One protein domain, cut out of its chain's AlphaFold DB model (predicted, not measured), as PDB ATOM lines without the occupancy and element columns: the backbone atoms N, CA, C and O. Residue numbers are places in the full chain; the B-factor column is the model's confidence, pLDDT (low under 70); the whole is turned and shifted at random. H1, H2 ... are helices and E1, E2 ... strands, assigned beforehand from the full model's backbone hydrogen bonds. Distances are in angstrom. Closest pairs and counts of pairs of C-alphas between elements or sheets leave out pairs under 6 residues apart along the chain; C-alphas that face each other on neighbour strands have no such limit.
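What this domain is: This is residues 3 to 72 of the 74 residues of an uncharacterized protein of Phyllobacterium bourgognense (UniProt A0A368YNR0). The ATOM lines show a strongly twisted sheet of four antiparallel strands, with a short helix, H1, and a longer one, H2, that only graze it near its E4 end. After H2 the last stretch folds back, and residues 70 to 71 run beside E4 as one more short, parallel pairing. The printed part has 70 residues, with four named strands and then two named helices along it, E1 E2 E3 E4 H1 H2; the sheet's order is E1 - E2 - E3 - E4, and the class is mixed, helices and strands. The whole is compact, with a radius of gyration of the C-alphas of 11.0 A, and rounded, spanning 28 by 26 by 23 A.

How they stand to each other: Begin at the first printed residue, where edge strand E1, residues 3 to 5, forms a hairpin with E2, residues 12 to 16; their directions stand at 116 degrees, and N 4 and O 13 are within hydrogen-bond range at 2.8 A. E2 next forms a hairpin with E3, residues 22 to 27, at 138 degrees, with N 16 and O 24 at 3.0 A. The pairing of E2 is staggered: it pairs with E1 over residues 12 to 14 and with E3 over residues 14 to 16. Go on to the hairpin of E3 with edge strand E4, residues 31 to 36, at 160 degrees; N 25 and O 33 are 2.8 A apart, and N 33 and O 25 are 2.9 A apart. These four strands make a meander, each the antiparallel neighbour of the one before. E2 and E4 are apart, and E1 and E3 are only just apart, at 8.5 A. Helix H1, residues 37 to 44, is on the sheet but only grazes it with residues 37 to 43; its closest C-alphas to E3 are those of Tyr 22 and Gly 37, 6.0 A apart. Helix H2, residues 48 to 62, also only grazes the sheet, with residues 55 to 62; its closest C-alphas to E4 are those of Phe 33 and Leu 55, 7.8 A apart. H1 and H2 are close but not clearly touching, the C-alphas of Met 43 and Lys 51 being closest at 6.4 A; they run opposite ways at a tilt of 37 degrees, only just steep. In H1 and H2 every O i to N i+4 pair is within hydrogen-bond range. Past H2, look for residues 70 to 71, which pair, parallel, with residues 34 to 35 of E4.

Where its parts are: Find C-alpha 3 at (145.289, 214.331, 161.407), where E1 begins; it ends at C-alpha 5. E2 runs 12.9 A from C-alpha 12 to C-alpha 16. E3 runs 15.4 A from C-alpha 22 to C-alpha 27. Find C-alpha 31 at (157.477, 221.187, 154.850); from there E4 runs 16.5 A to C-alpha 36. H1 follows at once, 10.8 A from C-alpha 37 to C-alpha 44. H2, the longest helix, runs 20.9 A from C-alpha 48 to C-alpha 62 at (162.651, 232.450, 158.312).

The domain as a whole: The C-alphas farthest apart are those of Ile 3 and Gly 64, at 30.3 A, while the first and last printed C-alphas, of Ile 3 and Arg 72, are 22.0 A apart. The printed part has no cut. The link from E1 to E2 is short, and the other links between named elements are tight. In this predicted model the mean pLDDT of the printed part is 81.8; look in the B-factor column for values under 70 at residue 3, residues 17 to 19 and residues 63 to 66.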
ATOM      1  N   ILE A   3     145.063 214.208 162.845       67.12
ATOM      2  CA  ILE A   3     145.289 214.331 161.407       67.12
ATOM      3  C   ILE A   3     144.451 215.520 160.965       67.12
ATOM      4  O   ILE A   3     143.228 215.491 161.087       67.12
ATOM      5  N   ASP A   4     145.133 216.558 160.513       79.50
ATOM      6  CA  ASP A   4     144.547 217.797 160.029       79.50
ATOM      7  C   ASP A   4     144.749 217.909 158.517       79.50
ATOM      8  O   ASP A   4     145.461 217.102 157.912       79.50
ATOM      9  N   ILE A   5     144.124 218.898 157.890       82.50
ATOM     10  CA  ILE A   5     144.326 219.164 156.466       82.50
ATOM     11  C   ILE A   5     145.268 220.351 156.336       82.50
ATOM     12  O   ILE A   5     145.048 221.404 156.926       82.50
ATOM     13  N   CYS A   6     146.327 220.187 155.545       85.19
ATOM     14  CA  CYS A   6     147.291 221.245 155.311       85.19
ATOM     15  C   CYS A   6     146.553 222.444 154.703       85.19
ATOM     16  O   CYS A   6     146.022 222.317 153.596       85.19
ATOM     17  N   PRO A   7     146.540 223.618 155.362       83.06
ATOM     18  CA  PRO A   7     145.779 224.766 154.876       83.06
ATOM     19  C   PRO A   7     146.289 225.283 153.528       83.06
ATOM     20  O   PRO A   7     145.553 225.967 152.820       83.06
ATOM     21  N   ILE A   8     147.528 224.930 153.168       85.75
ATOM     22  CA  ILE A   8     148.207 225.330 151.937       85.75
ATOM     23  C   ILE A   8     147.934 224.337 150.802       85.75
ATOM     24  O   ILE A   8     147.393 224.718 149.766       85.75
ATOM     25  N   SER A   9     148.305 223.062 150.981       83.56
ATOM     26  CA  SER A   9     148.246 222.061 149.908       83.56
ATOM     27  C   SER A   9     146.972 221.218 149.891       83.56
ATOM     28  O   SER A   9     146.676 220.610 148.864       83.56
ATOM     29  N   GLY A  10     146.210 221.179 150.986       81.25
ATOM     30  CA  GLY A  10     145.049 220.300 151.134       81.25
ATOM     31  C   GLY A  10     145.399 218.835 151.422       81.25
ATOM     32  O   GLY A  10     144.502 217.999 151.462       81.25
ATOM     33  N   ASP A  11     146.680 218.510 151.618       84.25
ATOM     34  CA  ASP A  11     147.119 217.157 151.973       84.25
ATOM     35  C   ASP A  11     146.873 216.856 153.461       84.25
ATOM     36  O   ASP A  11     146.985 217.762 154.293       84.25
ATOM     37  N   PRO A  12     146.606 215.591 153.831       82.81
ATOM     38  CA  PRO A  12     146.545 215.187 155.229       82.81
ATOM     39  C   PRO A  12     147.912 215.380 155.898       82.81
ATOM     40  O   PRO A  12     148.939 214.899 155.416       82.81
ATOM     41  N   VAL A  13     147.918 216.087 157.021       86.69
ATOM     42  CA  VAL A  13     149.117 216.499 157.749       86.69
ATOM     43  C   VAL A  13     148.954 216.227 159.239       86.69
ATOM     44  O   VAL A  13     147.862 216.326 159.793       86.69
ATOM     45  N   ALA A  14     150.051 215.893 159.916       79.31
ATOM     46  CA  ALA A  14     150.058 215.879 161.370       79.31
ATOM     47  C   ALA A  14     150.147 217.325 161.878       79.31
ATOM     48  O   ALA A  14     151.164 217.996 161.669       79.31
ATOM     49  N   SER A  15     149.093 217.804 162.541       74.94
ATOM     50  CA  SER A  15     149.186 219.025 163.339       74.94
ATOM     51  C   SER A  15     149.756 218.678 164.713       74.94
ATOM     52  O   SER A  15     149.368 217.697 165.366       74.94
ATOM     53  N   LEU A  16     150.746 219.454 165.141       72.44
ATOM     54  CA  LEU A  16     151.274 219.372 166.496       72.44
ATOM     55  C   LEU A  16     150.360 220.177 167.430       72.44
ATOM     56  O   LEU A  16     149.776 221.176 167.000       72.44
ATOM     57  N   PRO A  17     150.201 219.755 168.699       64.62
ATOM     58  CA  PRO A  17     149.370 220.478 169.651       64.62
ATOM     59  C   PRO A  17     149.843 221.930 169.765       64.62
ATOM     60  O   PRO A  17     151.041 222.195 169.896       64.62
ATOM     61  N   THR A  18     148.881 222.851 169.695       63.94
ATOM     62  CA  THR A  18     149.069 224.302 169.734       63.94
ATOM     63  C   THR A  18     150.024 224.672 170.865       63.94
ATOM     64  O   THR A  18     149.705 224.516 172.043       63.94
ATOM     65  N   THR A  19     151.231 225.117 170.516       63.28
ATOM     66  CA  THR A  19     152.227 225.563 171.494       63.28
ATOM     67  C   THR A  19     152.198 227.087 171.504       63.28
ATOM     68  O   THR A  19     152.929 227.736 170.764       63.28
ATOM     69  N   GLY A  20     151.303 227.667 172.307       70.88
ATOM     70  CA  GLY A  20     151.047 229.114 172.331       70.88
ATOM     71  C   GLY A  20     149.935 229.542 171.363       70.88
ATOM     72  O   GLY A  20     148.921 228.864 171.266       70.88
ATOM     73  N   ASP A  21     150.129 230.662 170.659       78.50
ATOM     74  CA  ASP A  21     149.150 231.301 169.747       78.50
ATOM     75  C   ASP A  21     149.262 230.842 168.276       78.50
ATOM     76  O   ASP A  21     148.748 231.477 167.349       78.50
ATOM     77  N   TYR A  22     149.987 229.752 168.032       84.19
ATOM     78  CA  TYR A  22     150.209 229.222 166.693       84.19
ATOM     79  C   TYR A  22     150.070 227.705 166.646       84.19
ATOM     80  O   TYR A  22     150.336 226.986 167.611       84.19
ATOM     81  N   ILE A  23     149.683 227.230 165.469       85.12
ATOM     82  CA  ILE A  23     149.575 225.821 165.125       85.12
ATOM     83  C   ILE A  23     150.769 225.484 164.236       85.12
ATOM     84  O   ILE A  23     151.045 226.182 163.257       85.12
ATOM     85  N   GLU A  24     151.507 224.440 164.601       86.62
ATOM     86  CA  GLU A  24     152.607 223.921 163.794       86.62
ATOM     87  C   GLU A  24     152.106 222.748 162.948       86.62
ATOM     88  O   GLU A  24     151.544 221.778 163.463       86.62
ATOM     89  N   PHE A  25     152.314 222.857 161.641       86.44
ATOM     90  CA  PHE A  25     151.971 221.852 160.648       86.44
ATOM     91  C   PHE A  25     153.255 221.259 160.071       86.44
ATOM     92  O   PHE A  25     154.142 221.993 159.632       86.44
ATOM     93  N   ASP A  26     153.345 219.930 160.044       85.88
ATOM     94  CA  ASP A  26     154.477 219.192 159.472       85.88
ATOM     95  C   ASP A  26     154.051 218.497 158.174       85.88
ATOM     96  O   ASP A  26     153.766 217.301 158.137       85.88
ATOM     97  N   CYS A  27     153.911 219.277 157.102       85.19
ATOM     98  CA  CYS A  27     153.428 218.758 155.828       85.19
ATOM     99  C   CYS A  27     154.584 218.134 155.029       85.19
ATOM    100  O   CYS A  27     155.612 218.786 154.850       85.19
ATOM    101  N   PRO A  28     154.433 216.931 154.453       80.50
ATOM    102  CA  PRO A  28     155.475 216.342 153.609       80.50
ATOM    103  C   PRO A  28     155.717 217.143 152.317       80.50
ATOM    104  O   PRO A  28     156.842 217.196 151.829       80.50
ATOM    105  N   THR A  29     154.684 217.802 151.782       84.19
ATOM    106  CA  THR A  29     154.759 218.601 150.545       84.19
ATOM    107  C   THR A  29     155.205 220.040 150.822       84.19
ATOM    108  O   THR A  29     156.090 220.580 150.159       84.19
ATOM    109  N   CYS A  30     154.597 220.680 151.825       83.75
ATOM    110  CA  CYS A  30     154.852 222.077 152.188       83.75
ATOM    111  C   CYS A  30     155.963 222.246 153.233       83.75
ATOM    112  O   CYS A  30     156.316 223.375 153.576       83.75
ATOM    113  N   GLY A  31     156.542 221.160 153.733       85.81
ATOM    114  CA  GLY A  31     157.477 221.187 154.850       85.81
ATOM    115  C   GLY A  31     156.815 221.584 156.170       85.81
ATOM    116  O   GLY A  31     155.591 221.689 156.288       85.81
ATOM    117  N   ARG A  32     157.662 221.830 157.169       87.06
ATOM    118  CA  ARG A  32     157.245 222.309 158.483       87.06
ATOM    119  C   ARG A  32     157.018 223.814 158.464       87.06
ATOM    120  O   ARG A  32     157.893 224.555 158.017       87.06
ATOM    121  N   PHE A  33     155.878 224.265 158.971       87.88
ATOM    122  CA  PHE A  33     155.567 225.683 159.133       87.88
ATOM    123  C   PHE A  33     154.619 225.911 160.306       87.88
ATOM    124  O   PHE A  33     153.915 225.012 160.759       87.88
ATOM    125  N   ARG A  34     154.601 227.145 160.795       88.88
ATOM    126  CA  ARG A  34     153.726 227.617 161.864       88.88
ATOM    127  C   ARG A  34     152.757 228.639 161.305       88.88
ATOM    128  O   ARG A  34     153.144 229.461 160.473       88.88
ATOM    129  N   ILE A  35     151.529 228.631 161.795       87.50
ATOM    130  CA  ILE A  35     150.506 229.605 161.426       87.50
ATOM    131  C   ILE A  35     149.706 230.025 162.656       87.50
ATOM    132  O   ILE A  35     149.340 229.187 163.480       87.50
ATOM    133  N   SER A  36     149.464 231.324 162.810       88.94
ATOM    134  CA  SER A  36     148.570 231.841 163.852       88.94
ATOM    135  C   SER A  36     147.119 231.468 163.557       88.94
ATOM    136  O   SER A  36     146.728 231.413 162.394       88.94
ATOM    137  N   GLY A  37     146.303 231.255 164.594       85.31
ATOM    138  CA  GLY A  37     144.886 230.893 164.421       85.31
ATOM    139  C   GLY A  37     144.111 231.883 163.540       85.31
ATOM    140  O   GLY A  37     143.413 231.472 162.622       85.31
ATOM    141  N   SER A  38     144.341 233.185 163.726       86.44
ATOM    142  CA  SER A  38     143.754 234.249 162.898       86.44
ATOM    143  C   SER A  38     144.167 234.168 161.425       86.44
ATOM    144  O   SER A  38     143.336 234.308 160.530       86.44
ATOM    145  N   ALA A  39     145.448 233.906 161.157       87.56
ATOM    146  CA  ALA A  39     145.944 233.726 159.798       87.56
ATOM    147  C   ALA A  39     145.404 232.437 159.161       87.56
ATOM    148  O   ALA A  39     145.163 232.410 157.960       87.56
ATOM    149  N   LEU A  40     145.178 231.379 159.948       85.81
ATOM    150  CA  LEU A  40     144.571 230.135 159.474       85.81
ATOM    151  C   LEU A  40     143.116 230.343 159.029       85.81
ATOM    152  O   LEU A  40     142.720 229.842 157.973       85.81
ATOM    153  N   GLU A  41     142.336 231.103 159.800       85.44
ATOM    154  CA  GLU A  41     140.966 231.475 159.426       85.44
ATOM    155  C   GLU A  41     140.955 232.293 158.130       85.44
ATOM    156  O   GLU A  41     140.278 231.913 157.178       85.44
ATOM    157  N   ALA A  42     141.792 233.328 158.033       86.19
ATOM    158  CA  ALA A  42     141.899 234.139 156.819       86.19
ATOM    159  C   ALA A  42     142.428 233.340 155.610       86.19
ATOM    160  O   ALA A  42     141.987 233.536 154.478       86.19
ATOM    161  N   MET A  43     143.318 232.367 155.835       84.56
ATOM    162  CA  MET A  43     143.743 231.442 154.786       84.56
ATOM    163  C   MET A  43     142.614 230.558 154.291       84.56
ATOM    164  O   MET A  43     142.644 230.187 153.127       84.56
ATOM    165  N   THR A  44     141.620 230.205 155.102       81.69
ATOM    166  CA  THR A  44     140.541 229.308 154.655       81.69
ATOM    167  C   THR A  44     139.808 229.852 153.424       81.69
ATOM    168  O   THR A  44     139.463 229.073 152.534       81.69
ATOM    169  N   GLU A  45     139.663 231.173 153.320       83.69
ATOM    170  CA  GLU A  45     138.971 231.854 152.218       83.69
ATOM    171  C   GLU A  45     139.865 232.116 150.992       83.69
ATOM    172  O   GLU A  45     139.370 232.441 149.911       83.69
ATOM    173  N   LEU A  46     141.183 231.951 151.130       85.38
ATOM    174  CA  LEU A  46     142.144 232.225 150.066       85.38
ATOM    175  C   LEU A  46     142.311 231.035 149.107       85.38
ATOM    176  O   LEU A  46     142.282 229.865 149.517       85.38
ATOM    177  N   PRO A  47     142.562 231.296 147.812       88.19
ATOM    178  CA  PRO A  47     142.907 230.240 146.879       88.19
ATOM    179  C   PRO A  47     144.296 229.682 147.208       88.19
ATOM    180  O   PRO A  47     145.163 230.335 147.792       88.19
ATOM    181  N   ARG A  48     144.525 228.437 146.786       85.06
ATOM    182  CA  ARG A  48     145.779 227.708 147.011       85.06
ATOM    183  C   ARG A  48     147.028 228.505 146.608       85.06
ATOM    184  O   ARG A  48     148.018 228.485 147.328       85.06
ATOM    185  N   GLN A  49     146.968 229.235 145.497       87.38
ATOM    186  CA  GLN A  49     148.107 230.007 144.996       87.38
ATOM    187  C   GLN A  49     148.546 231.107 145.975       87.38
ATOM    188  O   GLN A  49     149.741 231.248 146.230       87.38
ATOM    189  N   ASP A  50     147.597 231.835 146.570       89.38
ATOM    190  CA  ASP A  50     147.898 232.877 147.558       89.38
ATOM    191  C   ASP A  50     148.452 232.269 148.847       89.38
ATOM    192  O   ASP A  50     149.465 232.726 149.376       89.38
ATOM    193  N   LYS A  51     147.869 231.159 149.307       88.69
ATOM    194  CA  LYS A  51     148.370 230.398 150.464       88.69
ATOM    195  C   LYS A  51     149.831 229.983 150.283       88.69
ATOM    196  O   LYS A  51     150.659 230.183 151.174       88.69
ATOM    197  N   GLU A  52     150.168 229.437 149.115       88.19
ATOM    198  CA  GLU A  52     151.543 229.067 148.766       88.19
ATOM    199  C   GLU A  52     152.473 230.291 148.726       88.19
ATOM    200  O   GLU A  52     153.626 230.203 149.164       88.19
ATOM    201  N   ALA A  53     151.982 231.449 148.275       89.75
ATOM    202  CA  ALA A  53     152.735 232.700 148.307       89.75
ATOM    203  C   ALA A  53     153.041 233.153 149.745       89.75
ATOM    204  O   ALA A  53     154.187 233.506 150.041       89.75
ATOM    205  N   PHE A  54     152.074 233.068 150.663       89.06
ATOM    206  CA  PHE A  54     152.288 233.370 152.084       89.06
ATOM    207  C   PHE A  54     153.294 232.432 152.738       89.06
ATOM    208  O   PHE A  54     154.190 232.892 153.452       89.06
ATOM    209  N   LEU A  55     153.214 231.130 152.447       87.75
ATOM    210  CA  LEU A  55     154.198 230.165 152.928       87.75
ATOM    211  C   LEU A  55     155.602 230.486 152.397       87.75
ATOM    212  O   LEU A  55     156.565 230.474 153.163       87.75
ATOM    213  N   ASN A  56     155.740 230.811 151.110       88.56
ATOM    214  CA  ASN A  56     157.031 231.196 150.528       88.56
ATOM    215  C   ASN A  56     157.575 232.503 151.117       88.56
ATOM    216  O   ASN A  56     158.781 232.613 151.366       88.56
ATOM    217  N   LYS A  57     156.706 233.471 151.412       88.06
ATOM    218  CA  LYS A  57     157.081 234.707 152.111       88.06
ATOM    219  C   LYS A  57     157.554 234.414 153.536       88.06
ATOM    220  O   LYS A  57     158.615 234.889 153.936       88.06
ATOM    221  N   ALA A  58     156.833 233.570 154.275       86.62
ATOM    222  CA  ALA A  58     157.226 233.134 155.614       86.62
ATOM    223  C   ALA A  58     158.554 232.361 155.604       86.62
ATOM    224  O   ALA A  58     159.410 232.606 156.452       86.62
ATOM    225  N   ARG A  59     158.771 231.487 154.611       86.19
ATOM    226  CA  ARG A  59     160.054 230.798 154.380       86.19
ATOM    227  C   ARG A  59     161.182 231.785 154.103       86.19
ATOM    228  O   ARG A  59     162.272 231.627 154.637       86.19
ATOM    229  N   SER A  60     160.921 232.811 153.298       84.25
ATOM    230  CA  SER A  60     161.903 233.857 152.989       84.25
ATOM    231  C   SER A  60     162.296 234.655 154.232       84.25
ATOM    232  O   SER A  60     163.475 234.916 154.437       84.25
ATOM    233  N   ASN A  61     161.335 234.957 155.107       79.94
ATOM    234  CA  ASN A  61     161.604 235.622 156.382       79.94
ATOM    235  C   ASN A  61     162.339 234.712 157.381       79.94
ATOM    236  O   ASN A  61     163.221 235.176 158.100       79.94
ATOM    237  N   ALA A  62     162.014 233.415 157.414       76.75
ATOM    238  CA  ALA A  62     162.651 232.450 158.312       76.75
ATOM    239  C   ALA A  62     164.114 232.149 157.954       76.75
ATOM    240  O   ALA A  62     164.888 231.798 158.840       76.75
ATOM    241  N   GLN A  63     164.529 232.356 156.697       62.91
ATOM    242  CA  GLN A  63     165.939 232.241 156.291       62.91
ATOM    243  C   GLN A  63     166.872 233.226 157.026       62.91
ATOM    244  O   GLN A  63     168.084 233.036 157.003       62.91
ATOM    245  N   GLY A  64     166.331 234.251 157.699       56.75
ATOM    246  CA  GLY A  64     167.098 235.200 158.513       56.75
ATOM    247  C   GLY A  64     167.215 234.867 160.010       56.75
ATOM    248  O   GLY A  64     167.827 235.654 160.730       56.75
ATOM    249  N   GLY A  65     166.632 233.766 160.511       59.88
ATOM    250  CA  GLY A  65     166.550 233.485 161.956       59.88
ATOM    251  C   GLY A  65     166.164 232.044 162.319       59.88
ATOM    252  O   GLY A  65     166.580 231.113 161.640       59.88
ATOM    253  N   ASP A  66     165.411 231.866 163.416       53.44
ATOM    254  CA  ASP A  66     165.033 230.590 164.067       53.44
ATOM    255  C   ASP A  66     164.178 229.670 163.156       53.44
ATOM    256  O   ASP A  66     162.972 229.545 163.317       53.44
ATOM    257  N   SER A  67     164.828 229.107 162.131       70.00
ATOM    258  CA  SER A  67     164.610 227.919 161.277       70.00
ATOM    259  C   SER A  67     163.213 227.468 160.803       70.00
ATOM    260  O   SER A  67     163.158 226.605 159.928       70.00
ATOM    261  N   ILE A  68     162.088 227.990 161.299       81.38
ATOM    262  CA  ILE A  68     160.738 227.524 160.942       81.38
ATOM    263  C   ILE A  68     159.897 228.688 160.387       81.38
ATOM    264  O   ILE A  68     159.708 229.689 161.080       81.38
ATOM    265  N   PRO A  69     159.352 228.569 159.158       87.44
ATOM    266  CA  PRO A  69     158.439 229.550 158.575       87.44
ATOM    267  C   PRO A  69     157.258 229.818 159.503       87.44
ATOM    268  O   PRO A  69     156.546 228.883 159.861       87.44
ATOM    269  N   PHE A  70     157.031 231.081 159.864       87.44
ATOM    270  CA  PHE A  70     155.895 231.480 160.692       87.44
ATOM    271  C   PHE A  70     155.001 232.484 159.967       87.44
ATOM    272  O   PHE A  70     155.436 233.575 159.593       87.44
ATOM    273  N   ILE A  71     153.740 232.102 159.781       87.69
ATOM    274  CA  ILE A  71     152.703 232.901 159.144       87.69
ATOM    275  C   ILE A  71     151.816 233.496 160.237       87.69
ATOM    276  O   ILE A  71     150.945 232.832 160.794       87.69
ATOM    277  N   ARG A  72     152.073 234.757 160.569       83.50
ATOM    278  CA  ARG A  72     151.295 235.505 161.567       83.50
ATOM    279  C   ARG A  72     150.155 236.315 160.947       83.50
ATOM    280  O   ARG A  72     149.185 236.606 161.632       83.50
TER     281      ARG A  72